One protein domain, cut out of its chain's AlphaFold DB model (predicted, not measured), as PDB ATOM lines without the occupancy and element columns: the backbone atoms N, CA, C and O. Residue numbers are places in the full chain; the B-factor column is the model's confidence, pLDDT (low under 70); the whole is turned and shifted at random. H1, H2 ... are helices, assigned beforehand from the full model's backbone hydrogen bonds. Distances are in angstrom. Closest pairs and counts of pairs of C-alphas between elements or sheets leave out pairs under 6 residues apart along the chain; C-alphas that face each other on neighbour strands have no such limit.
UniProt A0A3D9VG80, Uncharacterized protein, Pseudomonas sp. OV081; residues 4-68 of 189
ATOM      1  N   GLN A   4     -28.774  84.239 -56.164       64.00
ATOM      2  CA  GLN A   4     -29.580  84.633 -54.999       64.00
ATOM      3  C   GLN A   4     -31.081  84.356 -55.167       64.00
ATOM      4  O   GLN A   4     -31.743  83.961 -54.210       64.00
ATOM      5  N   GLU A   5     -31.628  84.543 -56.369       67.50
ATOM      6  CA  GLU A   5     -33.049  84.312 -56.639       67.50
ATOM      7  C   GLU A   5     -33.404  82.821 -56.511       67.50
ATOM      8  O   GLU A   5     -34.459  82.459 -55.988       67.50
ATOM      9  N   ASN A   6     -32.486  81.949 -56.938       72.69
ATOM     10  CA  ASN A   6     -32.629  80.501 -56.808       72.69
ATOM     11  C   ASN A   6     -32.503  80.036 -55.350       72.69
ATOM     12  O   ASN A   6     -33.284  79.189 -54.921       72.69
ATOM     13  N   ALA A   7     -31.584  80.630 -54.581       66.31
ATOM     14  CA  ALA A   7     -31.414  80.357 -53.154       66.31
ATOM     15  C   ALA A   7     -32.683  80.679 -52.343       66.31
ATOM     16  O   ALA A   7     -33.195  79.830 -51.614       66.31
ATOM     17  N   ILE A   8     -33.260  81.875 -52.529       68.56
ATOM     18  CA  ILE A   8     -34.477  82.301 -51.816       68.56
ATOM     19  C   ILE A   8     -35.657  81.380 -52.151       68.56
ATOM     20  O   ILE A   8     -36.361  80.919 -51.252       68.56
ATOM     21  N   LYS A   9     -35.849  81.052 -53.436       70.94
ATOM     22  CA  LYS A   9     -36.893  80.111 -53.875       70.94
ATOM     23  C   LYS A   9     -36.702  78.722 -53.268       70.94
ATOM     24  O   LYS A   9     -37.678  78.109 -52.840       70.94
ATOM     25  N   SER A  10     -35.461  78.236 -53.195       68.38
ATOM     26  CA  SER A  10     -35.166  76.932 -52.600       68.38
ATOM     27  C   SER A  10     -35.470  76.898 -51.103       68.38
ATOM     28  O   SER A  10     -36.071  75.934 -50.633       68.38
ATOM     29  N   VAL A  11     -35.097  77.945 -50.361       67.94
ATOM     30  CA  VAL A  11     -35.374  78.064 -48.923       67.94
ATOM     31  C   VAL A  11     -36.878  78.149 -48.651       67.94
ATOM     32  O   VAL A  11     -37.372  77.476 -47.752       67.94
ATOM     33  N   LEU A  12     -37.625  78.922 -49.444       70.69
ATOM     34  CA  LEU A  12     -39.075  79.048 -49.277       70.69
ATOM     35  C   LEU A  12     -39.798  77.732 -49.552       70.69
ATOM     36  O   LEU A  12     -40.623  77.314 -48.745       70.69
ATOM     37  N   ASN A  13     -39.455  77.046 -50.643       70.31
ATOM     38  CA  ASN A  13     -40.054  75.751 -50.963       70.31
ATOM     39  C   ASN A  13     -39.819  74.726 -49.849       70.31
ATOM     40  O   ASN A  13     -40.731  73.981 -49.510       70.31
ATOM     41  N   ALA A  14     -38.626  74.735 -49.256       65.69
ATOM     42  CA  ALA A  14     -38.266  73.897 -48.122       65.69
ATOM     43  C   ALA A  14     -39.008  74.262 -46.826       65.69
ATOM     44  O   ALA A  14     -39.513  73.390 -46.124       65.69
ATOM     45  N   LEU A  15     -39.116  75.551 -46.499       68.69
ATOM     46  CA  LEU A  15     -39.857  75.987 -45.316       68.69
ATOM     47  C   LEU A  15     -41.341  75.639 -45.436       68.69
ATOM     48  O   LEU A  15     -41.903  75.063 -44.506       68.69
ATOM     49  N   PHE A  16     -41.958  75.925 -46.585       69.56
ATOM     50  CA  PHE A  16     -43.384  75.695 -46.802       69.56
ATOM     51  C   PHE A  16     -43.756  74.220 -46.989       69.56
ATOM     52  O   PHE A  16     -44.855  73.831 -46.593       69.56
ATOM     53  N   SER A  17     -42.859  73.376 -47.514       64.31
ATOM     54  CA  SER A  17     -43.098  71.927 -47.574       64.31
ATOM     55  C   SER A  17     -43.136  71.279 -46.186       64.31
ATOM     56  O   SER A  17     -43.821  70.277 -46.002       64.31
ATOM     57  N   SER A  18     -42.480  71.895 -45.196       65.25
ATOM     58  CA  SER A  18     -42.368  71.382 -43.828       65.25
ATOM     59  C   SER A  18     -43.487  71.798 -42.861       65.25
ATOM     60  O   SER A  18     -43.478  71.374 -41.706       65.25
ATOM     61  N   VAL A  19     -44.485  72.573 -43.312       55.50
ATOM     62  CA  VAL A  19     -45.490  73.268 -42.461       55.50
ATOM     63  C   VAL A  19     -46.451  72.332 -41.693       55.50
ATOM     64  O   VAL A  19     -47.319  72.789 -40.959       55.50
ATOM     65  N   ALA A  20     -46.260  71.014 -41.752       54.84
ATOM     66  CA  ALA A  20     -46.994  70.044 -40.933       54.84
ATOM     67  C   ALA A  20     -46.103  69.124 -40.072       54.84
ATOM     68  O   ALA A  20     -46.623  68.221 -39.419       54.84
ATOM     69  N   ALA A  21     -44.777  69.307 -40.065       58.75
ATOM     70  CA  ALA A  21     -43.841  68.386 -39.426       58.75
ATOM     71  C   ALA A  21     -43.153  69.003 -38.195       58.75
ATOM     72  O   ALA A  21     -42.559  70.075 -38.264       58.75
ATOM     73  N   GLU A  22     -43.177  68.304 -37.056       60.84
ATOM     74  CA  GLU A  22     -42.452  68.741 -35.859       60.84
ATOM     75  C   GLU A  22     -40.934  68.523 -35.998       60.84
ATOM     76  O   GLU A  22     -40.456  67.419 -36.287       60.84
ATOM     77  N   GLY A  23     -40.170  69.592 -35.744       66.50
ATOM     78  CA  GLY A  23     -38.728  69.604 -35.475       66.50
ATOM     79  C   GLY A  23     -37.869  68.763 -36.423       66.50
ATOM     80  O   GLY A  23     -37.473  69.204 -37.499       66.50
ATOM     81  N   LYS A  24     -37.524  67.545 -35.991       63.62
ATOM     82  CA  LYS A  24     -36.595  66.652 -36.700       63.62
ATOM     83  C   LYS A  24     -37.135  66.193 -38.061       63.62
ATOM     84  O   LYS A  24     -36.361  66.103 -39.006       63.62
ATOM     85  N   SER A  25     -38.450  65.985 -38.164       67.81
ATOM     86  CA  SER A  25     -39.116  65.592 -39.415       67.81
ATOM     87  C   SER A  25     -39.108  66.731 -40.444       67.81
ATOM     88  O   SER A  25     -38.885  66.496 -41.628       67.81
ATOM     89  N   ALA A  26     -39.236  67.985 -39.994       70.06
ATOM     90  CA  ALA A  26     -39.100  69.153 -40.866       70.06
ATOM     91  C   ALA A  26     -37.670  69.298 -41.413       70.06
ATOM     92  O   ALA A  26     -37.491  69.564 -42.597       70.06
ATOM     93  N   LEU A  27     -36.645  69.067 -40.580       74.75
ATOM     94  CA  LEU A  27     -35.243  69.155 -41.008       74.75
ATOM     95  C   LEU A  27     -34.875  68.101 -42.065       74.75
ATOM     96  O   LEU A  27     -34.079  68.380 -42.959       74.75
ATOM     97  N   GLU A  28     -35.443  66.898 -41.969       77.88
ATOM     98  CA  GLU A  28     -35.233  65.821 -42.946       77.88
ATOM     99  C   GLU A  28     -35.806  66.175 -44.327       77.88
ATOM    100  O   GLU A  28     -35.208  65.831 -45.340       77.88
ATOM    101  N   GLN A  29     -36.903  66.931 -44.386       75.00
ATOM    102  CA  GLN A  29     -37.531  67.346 -45.650       75.00
ATOM    103  C   GLN A  29     -36.752  68.435 -46.396       75.00
ATOM    104  O   GLN A  29     -36.976  68.661 -47.584       75.00
ATOM    105  N   VAL A  30     -35.838  69.111 -45.701       79.12
ATOM    106  CA  VAL A  30     -35.060  70.239 -46.226       79.12
ATOM    107  C   VAL A  30     -33.558  69.950 -46.224       79.12
ATOM    108  O   VAL A  30     -32.751  70.860 -46.407       79.12
ATOM    109  N   SER A  31     -33.166  68.684 -46.017       81.31
ATOM    110  CA  SER A  31     -31.772  68.269 -45.819       81.31
ATOM    111  C   SER A  31     -30.861  68.568 -47.003       81.31
ATOM    112  O   SER A  31     -29.664  68.750 -46.794       81.31
ATOM    113  N   GLU A  32     -31.432  68.636 -48.206       84.19
ATOM    114  CA  GLU A  32     -30.710  68.835 -49.467       84.19
ATOM    115  C   GLU A  32     -30.569  70.311 -49.867       84.19
ATOM    116  O   GLU A  32     -29.908  70.624 -50.856       84.19
ATOM    117  N   VAL A  33     -31.174  71.244 -49.122       84.69
ATOM    118  CA  VAL A  33     -31.051  72.680 -49.414       84.69
ATOM    119  C   VAL A  33     -29.631  73.153 -49.075       84.69
ATOM    120  O   VAL A  33     -29.208  72.977 -47.928       84.69
ATOM    121  N   PRO A  34     -28.891  73.795 -50.004       87.56
ATOM    122  CA  PRO A  34     -27.510  74.229 -49.767       87.56
ATOM    123  C   PRO A  34     -27.336  75.085 -48.507       87.56
ATOM    124  O   PRO A  34     -26.407  74.870 -47.729       87.56
ATOM    125  N   GLU A  35     -28.257  76.012 -48.247       86.75
ATOM    126  CA  GLU A  35     -28.258  76.860 -47.054       86.75
ATOM    127  C   GLU A  35     -28.405  76.040 -45.765       86.75
ATOM    128  O   GLU A  35     -27.740  76.334 -44.771       86.75
ATOM    129  N   VAL A  36     -29.225  74.982 -45.783       87.88
ATOM    130  CA  VAL A  36     -29.414  74.061 -44.650       87.88
ATOM    131  C   VAL A  36     -28.175  73.189 -44.456       87.88
ATOM    132  O   VAL A  36     -27.729  73.005 -43.322       87.88
ATOM    133  N   ILE A  37     -27.580  72.679 -45.537       91.25
ATOM    134  CA  ILE A  37     -26.329  71.908 -45.494       91.25
ATOM    135  C   ILE A  37     -25.216  72.756 -44.867       91.25
ATOM    136  O   ILE A  37     -24.558  72.309 -43.923       91.25
ATOM    137  N   ASN A  38     -25.056  73.995 -45.336       91.75
ATOM    138  CA  ASN A  38     -24.061  74.936 -44.829       91.75
ATOM    139  C   ASN A  38     -24.309  75.279 -43.355       91.75
ATOM    140  O   ASN A  38     -23.373  75.235 -42.557       91.75
ATOM    141  N   ALA A  39     -25.564  75.527 -42.962       92.12
ATOM    142  CA  ALA A  39     -25.929  75.766 -41.566       92.12
ATOM    143  C   ALA A  39     -25.580  74.569 -40.671       92.12
ATOM    144  O   ALA A  39     -24.989  74.733 -39.604       92.12
ATOM    145  N   ARG A  40     -25.887  73.342 -41.110       92.38
ATOM    146  CA  ARG A  40     -25.565  72.114 -40.362       92.38
ATOM    147  C   ARG A  40     -24.060  71.906 -40.232       92.38
ATOM    148  O   ARG A  40     -23.593  71.541 -39.151       92.38
ATOM    149  N   ALA A  41     -23.307  72.135 -41.306       95.12
ATOM    150  CA  ALA A  41     -21.853  72.037 -41.295       95.12
ATOM    151  C   ALA A  41     -21.233  73.069 -40.341       95.12
ATOM    152  O   ALA A  41     -20.422  72.696 -39.495       95.12
ATOM    153  N   ALA A  42     -21.677  74.329 -40.406       96.19
ATOM    154  CA  ALA A  42     -21.219  75.396 -39.523       96.19
ATOM    155  C   ALA A  42     -21.579  75.141 -38.050       96.19
ATOM    156  O   ALA A  42     -20.736  75.326 -37.172       96.19
ATOM    157  N   ALA A  43     -22.789  74.645 -37.770       95.25
ATOM    158  CA  ALA A  43     -23.208  74.265 -36.420       95.25
ATOM    159  C   ALA A  43     -22.357  73.113 -35.865       95.25
ATOM    160  O   ALA A  43     -21.874  73.188 -34.739       95.25
ATOM    161  N   LYS A  44     -22.115  72.064 -36.665       96.69
ATOM    162  CA  LYS A  44     -21.239  70.945 -36.281       96.69
ATOM    163  C   LYS A  44     -19.792  71.399 -36.072       96.69
ATOM    164  O   LYS A  44     -19.113  70.880 -35.192       96.69
ATOM    165  N   GLY A  45     -19.337  72.354 -36.878       97.38
ATOM    166  CA  GLY A  45     -18.024  72.981 -36.770       97.38
ATOM    167  C   GLY A  45     -17.913  74.039 -35.671       97.38
ATOM    168  O   GLY A  45     -16.838  74.610 -35.526       97.38
ATOM    169  N   LEU A  46     -18.987  74.308 -34.914       96.56
ATOM    170  CA  LEU A  46     -19.045  75.346 -33.878       96.56
ATOM    171  C   LEU A  46     -18.556  76.710 -34.385       96.56
ATOM    172  O   LEU A  46     -17.793  77.393 -33.709       96.56
ATOM    173  N   SER A  47     -18.990  77.093 -35.587       97.06
ATOM    174  CA  SER A  47     -18.632  78.359 -36.224       97.06
ATOM    175  C   SER A  47     -19.853  79.285 -36.265       97.06
ATOM    176  O   SER A  47     -20.657  79.186 -37.197       97.06
ATOM    177  N   PRO A  48     -20.046  80.167 -35.258       95.19
ATOM    178  CA  PRO A  48     -21.227  81.028 -35.176       95.19
ATOM    179  C   PRO A  48     -21.357  81.970 -36.370       95.19
ATOM    180  O   PRO A  48     -22.457  82.168 -36.878       95.19
ATOM    181  N   ASP A  49     -20.233  82.510 -36.839       95.25
ATOM    182  CA  ASP A  49     -20.191  83.423 -37.979       95.25
ATOM    183  C   ASP A  49     -20.664  82.735 -39.267       95.25
ATOM    184  O   ASP A  49     -21.578  83.213 -39.940       95.25
ATOM    185  N   GLN A  50     -20.127  81.548 -39.563       95.00
ATOM    186  CA  GLN A  50     -20.556  80.768 -40.725       95.00
ATOM    187  C   GLN A  50     -22.002  80.289 -40.584       95.00
ATOM    188  O   GLN A  50     -22.733  80.230 -41.574       95.00
ATOM    189  N   PHE A  51     -22.435  79.964 -39.361       95.38
ATOM    190  CA  PHE A  51     -23.816  79.583 -39.103       95.38
ATOM    191  C   PHE A  51     -24.752  80.745 -39.420       95.38
ATOM    192  O   PHE A  51     -25.702  80.554 -40.172       95.38
ATOM    193  N   PHE A  52     -24.462  81.950 -38.929       93.00
ATOM    194  CA  PHE A  52     -25.266  83.134 -39.210       93.00
ATOM    195  C   PHE A  52     -25.349  83.425 -40.713       93.00
ATOM    196  O   PHE A  52     -26.449  83.539 -41.243       93.00
ATOM    197  N   HIS A  53     -24.212  83.450 -41.415       91.06
ATOM    198  CA  HIS A  53     -24.147  83.765 -42.850       91.06
ATOM    199  C   HIS A  53     -24.772  82.709 -43.775       91.06
ATOM    200  O   HIS A  53     -24.937  82.964 -44.970       91.06
ATOM    201  N   SER A  54     -25.115  81.534 -43.245       90.00
ATOM    202  CA  SER A  54     -25.809  80.481 -43.984       90.00
ATOM    203  C   SER A  54     -27.318  80.769 -44.086       90.00
ATOM    204  O   SER A  54     -27.727  81.777 -44.656       90.00
ATOM    205  N   LEU A  55     -28.170  79.904 -43.542       85.94
ATOM    206  CA  LEU A  55     -29.621  80.049 -43.576       85.94
ATOM    207  C   LEU A  55     -30.150  81.311 -42.852       85.94
ATOM    208  O   LEU A  55     -30.964  82.010 -43.454       85.94
ATOM    209  N   PRO A  56     -29.718  81.654 -41.616       89.44
ATOM    210  CA  PRO A  56     -30.271  82.792 -40.875       89.44
ATOM    211  C   PRO A  56     -30.149  84.123 -41.623       89.44
ATOM    212  O   PRO A  56     -31.127  84.855 -41.736       89.44
ATOM    213  N   TYR A  57     -28.981  84.412 -42.199       89.25
ATOM    214  CA  TYR A  57     -28.753  85.642 -42.949       89.25
ATOM    215  C   TYR A  57     -29.675  85.754 -44.167       89.25
ATOM    216  O   TYR A  57     -30.243  86.815 -44.405       89.25
ATOM    217  N   LYS A  58     -29.892  84.662 -44.912       85.88
ATOM    218  CA  LYS A  58     -30.803  84.664 -46.072       85.88
ATOM    219  C   LYS A  58     -32.253  84.921 -45.676       85.88
ATOM    220  O   LYS A  58     -32.962  85.620 -46.396       85.88
ATOM    221  N   LEU A  59     -32.683  84.382 -44.537       86.94
ATOM    222  CA  LEU A  59     -34.016  84.647 -44.001       86.94
ATOM    223  C   LEU A  59     -34.160  86.103 -43.562       86.94
ATOM    224  O   LEU A  59     -35.158  86.727 -43.909       86.94
ATOM    225  N   ASN A  60     -33.153  86.657 -42.886       90.25
ATOM    226  CA  ASN A  60     -33.151  88.070 -42.511       90.25
ATOM    227  C   ASN A  60     -33.219  88.970 -43.752       90.25
ATOM    228  O   ASN A  60     -34.083  89.832 -43.813       90.25
ATOM    229  N   GLN A  61     -32.422  88.693 -44.792       89.38
ATOM    230  CA  GLN A  61     -32.485  89.442 -46.055       89.38
ATOM    231  C   GLN A  61     -33.878  89.415 -46.701       89.38
ATOM    232  O   GLN A  61     -34.307  90.409 -47.281       89.38
ATOM    233  N   LEU A  62     -34.585  88.282 -46.627       89.94
ATOM    234  CA  LEU A  62     -35.951  88.187 -47.135       89.94
ATOM    235  C   LEU A  62     -36.930  89.008 -46.287       89.94
ATOM    236  O   LEU A  62     -37.776  89.697 -46.848       89.94
ATOM    237  N   VAL A  63     -36.822  88.934 -44.958       93.31
ATOM    238  CA  VAL A  63     -37.644  89.739 -44.043       93.31
ATOM    239  C   VAL A  63     -37.425  91.225 -44.309       93.31
ATOM    240  O   VAL A  63     -38.402  91.943 -44.501       93.31
ATOM    241  N   ASP A  64     -36.171  91.664 -44.416       92.94
ATOM    242  CA  ASP A  64     -35.815  93.051 -44.719       92.94
ATOM    243  C   ASP A  64     -36.414  93.491 -46.062       92.94
ATOM    244  O   ASP A  64     -37.030  94.547 -46.148       92.94
ATOM    245  N   ALA A  65     -36.323  92.653 -47.102       92.94
ATOM    246  CA  ALA A  65     -36.899  92.958 -48.412       92.94
ATOM    247  C   ALA A  65     -38.435  93.074 -48.388       92.94
ATOM    248  O   ALA A  65     -38.991  93.936 -49.066       92.94
ATOM    249  N   ILE A  66     -39.124  92.224 -47.618       95.75
ATOM    250  CA  ILE A  66     -40.582  92.311 -47.434       95.75
ATOM    251  C   ILE A  66     -40.938  93.613 -46.714       95.75
ATOM    252  O   ILE A  66     -41.838  94.330 -47.139       95.75
ATOM    253  N   LEU A  67     -40.236  93.927 -45.625       97.31
ATOM    254  CA  LEU A  67     -40.527  95.105 -44.815       97.31
ATOM    255  C   LEU A  67     -40.208  96.407 -45.551       97.31
ATOM    256  O   LEU A  67     -40.981  97.351 -45.438       97.31
ATOM    257  N   GLU A  68     -39.145  96.449 -46.348       96.50
ATOM    258  CA  GLU A  68     -38.837  97.608 -47.189       96.50
ATOM    259  C   GLU A  68     -39.904  97.830 -48.269       96.50
ATOM    260  O   GLU A  68     -40.281  98.967 -48.545       96.50
TER     261      GLU A  68
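Overview. This is residues 4 to 68 of the 189 residues of an uncharacterized protein of Pseudomonas sp. OV081 (UniProt A0A3D9VG80). A short helical hairpin, H3 and H4, leads into a long helix, H5, whose far end, residues 63 to 68, sticks out from the body. The other long helix, H1, lies across the corner where the early part of H3 meets Leu 55 of H5, and the short H2 sits by the later part of H1; contacts between the helices are few. The printed part has 65 residues with five named helices, in the order H1, H2, H3, H4, H5, and no named strand; the class is all helix. The whole is compact, with a radius of gyration of the C-alphas of 12.0 A, and spans 33 by 30 by 19 A.

Arrangement. Start with H1, residues 4 to 17, and go on to H2, residues 24 to 29. The two are close but not clearly touching: the closest C-alphas, those of Ala 14 and Gln 29, are 7.0 A apart, and the helices run opposite ways at a steep tilt of 51 degrees. Next comes H3, residues 34 to 44; H2 is only just apart from it, at 8.4 A. H1 is close to H3 but not clearly touching, with C-alphas 11 and 35 the closest at 7.5 A, and about perpendicular at 77 degrees. H4, residues 48 to 53, forms a helical hairpin with H3: they touch, closest at the C-alphas of Ala 42 and Phe 51, 4.9 A apart, and run opposite ways at a shallow tilt of 6 degrees. H5, residues 55 to 68, touches H3 with residue 55 alone; the closest C-alphas, those of Glu 35 and Leu 55, are 4.9 A apart, and the tilt is steep at 52 degrees, opposite ways. H4 and H5 meet only through their link. H1 is close to H5 but not clearly touching, with C-alphas 8 and 58 the closest at 7.2 A, and about perpendicular at 80 degrees. H4 is apart from H1 and H2. In each of the five helices every O i to N i+4 pair is within hydrogen-bond range.

Along the chain. Find C-alpha 4 at (-29.580, 84.633, -54.999); from there H1 runs 20.0 A to C-alpha 17. H2 begins at Lys 24 and measures 9.0 A. H3 starts at C-alpha 34, at (-27.510, 74.229, -49.767), and runs 15.2 A to Lys 44. H4 spans 8.7 A from Pro 48 to His 53. H5 runs 20.2 A from Leu 55 to C-alpha 68, at (-38.837, 97.608, -47.189).

Size, cuts and confidence. Look to Gly 45 and Glu 68 for the two C-alphas farthest apart, 33.9 A. The printed part has no cut, and no link is long. The mean pLDDT of the printed part is 81.7; it is under 70 at residues 4 to 5, 7 to 8, 10 to 11 and 14 to 25.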